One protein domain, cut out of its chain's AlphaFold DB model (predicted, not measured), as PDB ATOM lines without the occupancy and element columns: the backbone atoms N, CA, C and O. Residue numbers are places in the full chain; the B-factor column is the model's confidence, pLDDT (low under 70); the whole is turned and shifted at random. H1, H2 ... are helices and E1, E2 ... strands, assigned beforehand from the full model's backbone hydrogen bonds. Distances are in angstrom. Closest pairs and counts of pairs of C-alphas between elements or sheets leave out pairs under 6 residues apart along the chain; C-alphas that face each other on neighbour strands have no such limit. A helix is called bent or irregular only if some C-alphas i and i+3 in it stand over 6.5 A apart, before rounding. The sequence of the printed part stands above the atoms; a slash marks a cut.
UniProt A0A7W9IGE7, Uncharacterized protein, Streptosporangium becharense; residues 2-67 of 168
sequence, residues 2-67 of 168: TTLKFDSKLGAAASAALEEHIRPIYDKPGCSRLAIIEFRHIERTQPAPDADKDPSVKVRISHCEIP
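This is residues 2 to 67 of the 168 residues of an uncharacterized protein of Streptosporangium becharense (UniProt A0A7W9IGE7). A long, twisted hairpin of two strands, E2 and E3, makes the backbone of a narrow model; the short strand E1 runs beside E3 near the hairpin's turn, and the helix H1 sits by E3 near the other end. Residues 26 to 32, at the far end of H1 and just after it, stick out as a free loop, while the turn between E2 and E3 makes the opposite end of the longest axis. The printed part has 66 residues, with three named strands and one named helix in the order E1, H1, E2, E3, and its class is mixed, helices and strands. The sheet has the order E1, E3, E2 and is mixed: E1 and E3 are parallel, E3 and E2 antiparallel. The whole is only just loose, close to extended, with a radius of gyration of the C-alphas of 15.8 A, and its outline is a rod with spans of 50 by 23 by 16 A.

The printed part begins at Thr 2, and E1 follows as residues 3 to 6, its C-alpha 3 at (89.394, 111.064, 90.149). H1 holds residues 12 to 26 and is 20.5 A long from first to last C-alpha; C-alpha 12 is at (96.533, 101.200, 68.514). H1 is irregular: C-alphas 20 and 23 are 7.1 A apart, and its line is a rough one. E2 is formed by residues 36 to 45 and measures 26.7 A from first to last C-alpha; it bends by 54 degrees at residue 42. E3, residues 56 to 65, measures 26.5 A and ends with C-alpha 65 at (86.049, 107.473, 65.174).

In the sheet, E3 is the inner strand, and E1 and E2 are the edge strands. E2 and E3 form a hairpin, antiparallel with an angle of 157 degrees between their directions. C-alphas 64 and 37 face each other at 4.5 A, and so do C-alphas 57 and 44 at 4.6 A. Across this pair N 36 and O 65 are within hydrogen-bond range at 2.8 A, as are N 58 and O 43 at 2.8 A. E1 is parallel to E3, with 39 degrees between their directions. C-alphas 3 and 56 face each other at 4.5 A, and N 5 and O 57 are within hydrogen-bond range at 2.8 A. The sheet is only just strongly twisted, its C-alphas lying up to 4.1 A off the best plane. H1 is on the sheet at a height over the sheet of 5.9 A, but it lies over none of the strands. H1 touches E3, and their closest C-alphas, those of Ala 14 and His 63, are 4.4 A apart. The residues of H1 that come near the sheet are 12 to 18. In H1, 7 of 11 O i to N i+4 pairs are within hydrogen-bond range.

The two C-alphas farthest apart are those of Asp 27 and Asp 50, at 50.3 A. The first and last printed C-alphas, those of Thr 2 and Pro 67, are 32.0 A apart. The printed part has no cut and runs from residue 2 to residue 67. The link from E1 to H1, with 5 residues, is tight; the links from H1 to E2, with 9 residues, and from E2 to E3, with 10 residues, are short. Residues 26 to 32, of which residue 26 belongs to H1, stand free. The mean pLDDT of the printed part is 83.7, and residues 2 and 4 are under 70.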
ATOM      1  N   THR A   2      86.555 110.272  93.898       69.44
ATOM      2  CA  THR A   2      87.321 109.450  92.938       69.44
ATOM      3  C   THR A   2      87.637 110.241  91.672       69.44
ATOM      4  O   THR A   2      86.739 110.787  91.037       69.44
ATOM      5  N   THR A   3      88.912 110.288  91.297       76.62
ATOM      6  CA  THR A   3      89.394 111.064  90.149       76.62
ATOM      7  C   THR A   3      89.602 110.173  88.924       76.62
ATOM      8  O   THR A   3      90.281 109.150  89.008       76.62
ATOM      9  N   LEU A   4      89.069 110.571  87.765       62.81
ATOM     10  CA  LEU A   4      89.325 109.914  86.479       62.81
ATOM     11  C   LEU A   4      90.549 110.544  85.800       62.81
ATOM     12  O   LEU A   4      90.618 111.762  85.652       62.81
ATOM     13  N   LYS A   5      91.513 109.723  85.378       72.19
ATOM     14  CA  LYS A   5      92.739 110.154  84.693       72.19
ATOM     15  C   LYS A   5      92.839 109.475  83.330       72.19
ATOM     16  O   LYS A   5      92.736 108.254  83.248       72.19
ATOM     17  N   PHE A   6      93.083 110.244  82.273       73.25
ATOM     18  CA  PHE A   6      93.384 109.683  80.956       73.25
ATOM     19  C   PHE A   6      94.858 109.285  80.868       73.25
ATOM     20  O   PHE A   6      95.748 110.020  81.296       73.25
ATOM     21  N   ASP A   7      95.118 108.105  80.322       82.62
ATOM     22  CA  ASP A   7      96.445 107.702  79.887       82.62
ATOM     23  C   ASP A   7      96.879 108.564  78.697       82.62
ATOM     24  O   ASP A   7      96.083 108.854  77.808       82.62
ATOM     25  N   SER A   8      98.149 108.968  78.675       76.00
ATOM     26  CA  SER A   8      98.693 109.814  77.606       76.00
ATOM     27  C   SER A   8      98.894 109.068  76.286       76.00
ATOM     28  O   SER A   8      99.133 109.701  75.260       76.00
ATOM     29  N   LYS A   9      98.814 107.732  76.298       78.69
ATOM     30  CA  LYS A   9      98.907 106.898  75.100       78.69
ATOM     31  C   LYS A   9      97.510 106.543  74.611       78.69
ATOM     32  O   LYS A   9      96.678 106.102  75.399       78.69
ATOM     33  N   LEU A  10      97.291 106.662  73.309       78.31
ATOM     34  CA  LEU A  10      96.118 106.107  72.639       78.31
ATOM     35  C   LEU A  10      96.291 104.595  72.434       78.31
ATOM     36  O   LEU A  10      97.414 104.088  72.349       78.31
ATOM     37  N   GLY A  11      95.178 103.859  72.383       79.06
ATOM     38  CA  GLY A  11      95.178 102.490  71.871       79.06
ATOM     39  C   GLY A  11      95.568 102.460  70.389       79.06
ATOM     40  O   GLY A  11      95.386 103.448  69.683       79.06
ATOM     41  N   ALA A  12      96.101 101.332  69.909       78.62
ATOM     42  CA  ALA A  12      96.533 101.200  68.514       78.62
ATOM     43  C   ALA A  12      95.394 101.479  67.514       78.62
ATOM     44  O   ALA A  12      95.608 102.207  66.552       78.62
ATOM     45  N   ALA A  13      94.182 100.983  67.795       74.62
ATOM     46  CA  ALA A  13      92.997 101.227  66.971       74.62
ATOM     47  C   ALA A  13      92.624 102.720  66.921       74.62
ATOM     48  O   ALA A  13      92.492 103.289  65.844       74.62
ATOM     49  N   ALA A  14      92.554 103.384  68.081       79.88
ATOM     50  CA  ALA A  14      92.308 104.824  68.150       79.88
ATOM     51  C   ALA A  14      93.382 105.661  67.428       79.88
ATOM     52  O   ALA A  14      93.053 106.681  66.834       79.88
ATOM     53  N   SER A  15      94.654 105.251  67.476       80.62
ATOM     54  CA  SER A  15      95.720 105.925  66.723       80.62
ATOM     55  C   SER A  15      95.521 105.785  65.217       80.62
ATOM     56  O   SER A  15      95.576 106.793  64.520       80.62
ATOM     57  N   ALA A  16      95.246 104.568  64.735       82.50
ATOM     58  CA  ALA A  16      95.061 104.284  63.313       82.50
ATOM     59  C   ALA A  16      93.905 105.100  62.712       82.50
ATOM     60  O   ALA A  16      94.071 105.742  61.680       82.50
ATOM     61  N   ALA A  17      92.769 105.172  63.409       81.31
ATOM     62  CA  ALA A  17      91.608 105.939  62.958       81.31
ATOM     63  C   ALA A  17      91.857 107.460  62.876       81.31
ATOM     64  O   ALA A  17      91.164 108.180  62.160       81.31
ATOM     65  N   LEU A  18      92.856 107.984  63.592       83.69
ATOM     66  CA  LEU A  18      93.215 109.402  63.537       83.69
ATOM     67  C   LEU A  18      94.194 109.740  62.409       83.69
ATOM     68  O   LEU A  18      94.308 110.921  62.071       83.69
ATOM     69  N   GLU A  19      94.892 108.755  61.830       84.94
ATOM     70  CA  GLU A  19      95.984 108.985  60.873       84.94
ATOM     71  C   GLU A  19      95.537 109.817  59.667       84.94
ATOM     72  O   GLU A  19      96.182 110.812  59.318       84.94
ATOM     73  N   GLU A  20      94.375 109.496  59.097       82.62
ATOM     74  CA  GLU A  20      93.805 110.200  57.940       82.62
ATOM     75  C   GLU A  20      93.439 111.666  58.243       82.62
ATOM     76  O   GLU A  20      93.351 112.512  57.347       82.62
ATOM     77  N   HIS A  21      93.276 112.009  59.521       82.38
ATOM     78  CA  HIS A  21      92.890 113.343  59.970       82.38
ATOM     79  C   HIS A  21      94.067 114.206  60.434       82.38
ATOM     80  O   HIS A  21      93.889 115.418  60.600       82.38
ATOM     81  N   ILE A  22      95.273 113.640  60.575       83.75
ATOM     82  CA  ILE A  22      96.470 114.366  61.036       83.75
ATOM     83  C   ILE A  22      96.747 115.574  60.144       83.75
ATOM     84  O   ILE A  22      96.892 116.695  60.637       83.75
ATOM     85  N   ARG A  23      96.796 115.372  58.823       83.38
ATOM     86  CA  ARG A  23      97.152 116.439  57.883       83.38
ATOM     87  C   ARG A  23      96.112 117.574  57.866       83.38
ATOM     88  O   ARG A  23      96.510 118.720  58.073       83.38
ATOM     89  N   PRO A  24      94.795 117.301  57.751       82.06
ATOM     90  CA  PRO A  24      93.764 118.332  57.892       82.06
ATOM     91  C   PRO A  24      93.782 119.113  59.215       82.06
ATOM     92  O   PRO A  24      93.341 120.264  59.234       82.06
ATOM     93  N   ILE A  25      94.210 118.495  60.323       85.31
ATOM     94  CA  ILE A  25      94.341 119.159  61.631       85.31
ATOM     95  C   ILE A  25      95.594 120.036  61.656       85.31
ATOM     96  O   ILE A  25      95.521 121.194  62.065       85.31
ATOM     97  N   TYR A  26      96.721 119.510  61.172       85.44
ATOM     98  CA  TYR A  26      97.981 120.240  61.075       85.44
ATOM     99  C   TYR A  26      97.843 121.504  60.215       85.44
ATOM    100  O   TYR A  26      98.266 122.582  60.623       85.44
ATOM    101  N   ASP A  27      97.189 121.385  59.058       89.69
ATOM    102  CA  ASP A  27      97.011 122.492  58.113       89.69
ATOM    103  C   ASP A  27      96.045 123.579  58.629       89.69
ATOM    104  O   ASP A  27      96.007 124.682  58.080       89.69
ATOM    105  N   LYS A  28      95.246 123.298  59.671       88.19
ATOM    106  CA  LYS A  28      94.281 124.244  60.259       88.19
ATOM    107  C   LYS A  28      94.395 124.295  61.787       88.19
ATOM    108  O   LYS A  28      93.529 123.753  62.485       88.19
ATOM    109  N   PRO A  29      95.419 124.985  62.323       84.94
ATOM    110  CA  PRO A  29      95.568 125.181  63.760       84.94
ATOM    111  C   PRO A  29      94.316 125.806  64.388       84.94
ATOM    112  O   PRO A  29      93.696 126.700  63.815       84.94
ATOM    113  N   GLY A  30      93.933 125.322  65.571       84.94
ATOM    114  CA  GLY A  30      92.754 125.800  66.303       84.94
ATOM    115  C   GLY A  30      91.413 125.245  65.812       84.94
ATOM    116  O   GLY A  30      90.373 125.614  66.353       84.94
ATOM    117  N   CYS A  31      91.397 124.352  64.816       84.69
ATOM    118  CA  CYS A  31      90.154 123.711  64.409       84.69
ATOM    119  C   CYS A  31      89.682 122.665  65.434       84.69
ATOM    120  O   CYS A  31      90.479 122.002  66.093       84.69
ATOM    121  N   SER A  32      88.365 122.499  65.548       85.00
ATOM    122  CA  SER A  32      87.757 121.426  66.338       85.00
ATOM    123  C   SER A  32      87.285 120.295  65.428       85.00
ATOM    124  O   SER A  32      86.912 120.523  64.271       85.00
ATOM    125  N   ARG A  33      87.295 119.068  65.947       83.81
ATOM    126  CA  ARG A  33      86.698 117.894  65.305       83.81
ATOM    127  C   ARG A  33      85.786 117.196  66.297       83.81
ATOM    128  O   ARG A  33      86.101 117.118  67.482       83.81
ATOM    129  N   LEU A  34      84.644 116.741  65.798       88.31
ATOM    130  CA  LEU A  34      83.780 115.831  66.530       88.31
ATOM    131  C   LEU A  34      84.413 114.438  66.472       88.31
ATOM    132  O   LEU A  34      84.949 114.068  65.434       88.31
ATOM    133  N   ALA A  35      84.366 113.695  67.572       88.56
ATOM    134  CA  ALA A  35      84.831 112.316  67.624       88.56
ATOM    135  C   ALA A  35      83.926 111.503  68.551       88.56
ATOM    136  O   ALA A  35      83.427 112.022  69.554       88.56
ATOM    137  N   ILE A  36      83.739 110.232  68.216       88.81
ATOM    138  CA  ILE A  36      83.145 109.220  69.084       88.81
ATOM    139  C   ILE A  36      84.304 108.439  69.682       88.81
ATOM    140  O   ILE A  36      85.150 107.936  68.949       88.81
ATOM    141  N   ILE A  37      84.362 108.363  71.009       89.31
ATOM    142  CA  ILE A  37      85.452 107.683  71.704       89.31
ATOM    143  C   ILE A  37      84.917 106.610  72.637       89.31
ATOM    144  O   ILE A  37      83.921 106.801  73.333       89.31
ATOM    145  N   GLU A  38      85.647 105.509  72.693       86.00
ATOM    146  CA  GLU A  38      85.505 104.489  73.719       86.00
ATOM    147  C   GLU A  38      86.730 104.560  74.634       86.00
ATOM    148  O   GLU A  38      87.863 104.689  74.162       86.00
ATOM    149  N   PHE A  39      86.521 104.477  75.947       89.38
ATOM    150  CA  PHE A  39      87.612 104.398  76.910       89.38
ATOM    151  C   PHE A  39      87.602 103.062  77.654       89.38
ATOM    152  O   PHE A  39      86.589 102.626  78.194       89.38
ATOM    153  N   ARG A  40      88.777 102.440  77.738       88.00
ATOM    154  CA  ARG A  40      89.026 101.198  78.463       88.00
ATOM    155  C   ARG A  40      89.685 101.497  79.804       88.00
ATOM    156  O   ARG A  40      90.615 102.300  79.887       88.00
ATOM    157  N   HIS A  41      89.228 100.824  80.857       89.81
ATOM    158  CA  HIS A  41      89.896 100.840  82.157       89.81
ATOM    159  C   HIS A  41      91.310 100.256  82.043       89.81
ATOM    160  O   HIS A  41      91.490  99.162  81.511       89.81
ATOM    161  N   ILE A  42      92.302 100.963  82.582       90.75
ATOM    162  CA  ILE A  42      93.705 100.535  82.590       90.75
ATOM    163  C   ILE A  42      94.167 100.191  84.000       90.75
ATOM    164  O   ILE A  42      94.776  99.149  84.208       90.75
ATOM    165  N   GLU A  43      93.884 101.054  84.972       89.69
ATOM    166  CA  GLU A  43      94.408 100.896  86.325       89.69
ATOM    167  C   GLU A  43      93.480 101.553  87.343       89.69
ATOM    168  O   GLU A  43      92.896 102.606  87.084       89.69
ATOM    169  N   ARG A  44      93.396 100.964  88.534       91.25
ATOM    170  CA  ARG A  44      92.746 101.563  89.694       91.25
ATOM    171  C   ARG A  44      93.783 101.797  90.782       91.25
ATOM    172  O   ARG A  44      94.467 100.868  91.198       91.25
ATOM    173  N   THR A  45      93.817 103.010  91.312       88.12
ATOM    174  CA  THR A  45      94.588 103.371  92.499       88.12
ATOM    175  C   THR A  45      93.636 103.533  93.675       88.12
ATOM    176  O   THR A  45      92.778 104.420  93.665       88.12
ATOM    177  N   GLN A  46      93.800 102.690  94.694       86.94
ATOM    178  CA  GLN A  46      93.121 102.823  95.980       86.94
ATOM    179  C   GLN A  46      94.161 103.208  97.044       86.94
ATOM    180  O   GLN A  46      94.970 102.364  97.425       86.94
ATOM    181  N   PRO A  47      94.182 104.471  97.493       84.06
ATOM    182  CA  PRO A  47      95.044 104.918  98.581       84.06
ATOM    183  C   PRO A  47      94.693 104.226  99.902       84.06
ATOM    184  O   PRO A  47      93.552 103.795 100.102       84.06
ATOM    185  N   ALA A  48      95.683 104.123 100.791       84.00
ATOM    186  CA  ALA A  48      95.473 103.676 102.164       84.00
ATOM    187  C   ALA A  48      94.549 104.658 102.921       84.00
ATOM    188  O   ALA A  48      94.463 105.820 102.520       84.00
ATOM    189  N   PRO A  49      93.852 104.221 103.989       75.69
ATOM    190  CA  PRO A  49      92.856 105.042 104.694       75.69
ATOM    191  C   PRO A  49      93.390 106.372 105.250       75.69
ATOM    192  O   PRO A  49      92.624 107.305 105.463       75.69
ATOM    193  N   ASP A  50      94.692 106.434 105.496       81.94
ATOM    194  CA  ASP A  50      95.461 107.529 106.082       81.94
ATOM    195  C   ASP A  50      96.295 108.312 105.052       81.94
ATOM    196  O   ASP A  50      96.954 109.294 105.393       81.94
ATOM    197  N   ALA A  51      96.278 107.898 103.784       78.38
ATOM    198  CA  ALA A  51      97.003 108.583 102.728       78.38
ATOM    199  C   ALA A  51      96.241 109.834 102.264       78.38
ATOM    200  O   ALA A  51      95.075 109.751 101.881       78.38
ATOM    201  N   ASP A  52      96.937 110.971 102.188       81.00
ATOM    202  CA  ASP A  52      96.428 112.224 101.611       81.00
ATOM    203  C   ASP A  52      96.414 112.171 100.071       81.00
ATOM    204  O   ASP A  52      97.114 112.898  99.362       81.00
ATOM    205  N   LYS A  53      95.697 111.184  99.532       80.88
ATOM    206  CA  LYS A  53      95.464 111.004  98.101       80.88
ATOM    207  C   LYS A  53      94.040 110.533  97.888       80.88
ATOM    208  O   LYS A  53      93.562 109.625  98.560       80.88
ATOM    209  N   ASP A  54      93.401 111.090  96.871       84.12
ATOM    210  CA  ASP A  54      92.111 110.603  96.410       84.12
ATOM    211  C   ASP A  54      92.252 109.289  95.620       84.12
ATOM    212  O   ASP A  54      93.214 109.118  94.856       84.12
ATOM    213  N   PRO A  55      91.279 108.365  95.731       88.19
ATOM    214  CA  PRO A  55      91.155 107.239  94.813       88.19
ATOM    215  C   PRO A  55      91.155 107.716  93.363       88.19
ATOM    216  O   PRO A  55      90.528 108.724  93.033       88.19
ATOM    217  N   SER A  56      91.826 106.988  92.472       88.44
ATOM    218  CA  SER A  56      91.809 107.335  91.051       88.44
ATOM    219  C   SER A  56      91.655 106.135  90.137       88.44
ATOM    220  O   SER A  56      92.145 105.051  90.434       88.44
ATOM    221  N   VAL A  57      90.994 106.353  89.005       90.69
ATOM    222  CA  VAL A  57      90.877 105.380  87.919       90.69
ATOM    223  C   VAL A  57      91.580 105.945  86.700       90.69
ATOM    224  O   VAL A  57      91.332 107.082  86.302       90.69
ATOM    225  N   LYS A  58      92.457 105.144  86.110       89.62
ATOM    226  CA  LYS A  58      93.148 105.454  84.872       89.62
ATOM    227  C   LYS A  58      92.445 104.757  83.714       89.62
ATOM    228  O   LYS A  58      92.260 103.540  83.746       89.62
ATOM    229  N   VAL A  59      92.079 105.519  82.692       89.31
ATOM    230  CA  VAL A  59      91.432 105.023  81.470       89.31
ATOM    231  C   VAL A  59      92.237 105.409  80.239       89.31
ATOM    232  O   VAL A  59      92.942 106.413  80.245       89.31
ATOM    233  N   ARG A  60      92.135 104.627  79.171       88.50
ATOM    234  CA  ARG A  60      92.770 104.891  77.875       88.50
ATOM    235  C   ARG A  60      91.707 104.910  76.795       88.50
ATOM    236  O   ARG A  60      90.833 104.055  76.818       88.50
ATOM    237  N   ILE A  61      91.818 105.818  75.829       88.00
ATOM    238  CA  ILE A  61      90.977 105.776  74.627       88.00
ATOM    239  C   ILE A  61      91.364 104.529  73.818       88.00
ATOM    240  O   ILE A  61      92.496 104.436  73.334       88.00
ATOM    241  N   SER A  62      90.460 103.550  73.747       87.12
ATOM    242  CA  SER A  62      90.646 102.285  73.024       87.12
ATOM    243  C   SER A  62      90.247 102.417  71.561       87.12
ATOM    244  O   SER A  62      91.019 101.999  70.700       87.12
ATOM    245  N   HIS A  63      89.107 103.062  71.304       83.06
ATOM    246  CA  HIS A  63      88.585 103.356  69.971       83.06
ATOM    247  C   HIS A  63      88.275 104.839  69.826       83.06
ATOM    248  O   HIS A  63      87.901 105.512  70.791       83.06
ATOM    249  N   CYS A  64      88.451 105.341  68.610       87.69
ATOM    250  CA  CYS A  64      88.196 106.724  68.255       87.69
ATOM    251  C   CYS A  64      87.741 106.757  66.803       87.69
ATOM    252  O   CYS A  64      88.491 106.322  65.950       87.69
ATOM    253  N   GLU A  65      86.563 107.305  66.533       87.38
ATOM    254  CA  GLU A  65      86.049 107.473  65.174       87.38
ATOM    255  C   GLU A  65      85.679 108.934  64.941       87.38
ATOM    256  O   GLU A  65      85.016 109.563  65.774       87.38
ATOM    257  N   ILE A  66      86.111 109.489  63.808       86.75
ATOM    258  CA  ILE A  66      85.781 110.856  63.401       86.75
ATOM    259  C   ILE A  66      84.765 110.771  62.257       86.75
ATOM    260  O   ILE A  66      85.089 110.240  61.196       86.75
ATOM    261  N   PRO A  67      83.540 111.298  62.432       85.69
ATOM    262  CA  PRO A  67      82.539 111.250  61.381       85.69
ATOM    263  C   PRO A  67      82.954 112.097  60.174       85.69
ATOM    264  O   PRO A  67      83.556 113.170  60.306       85.69
TER     265      PRO A  67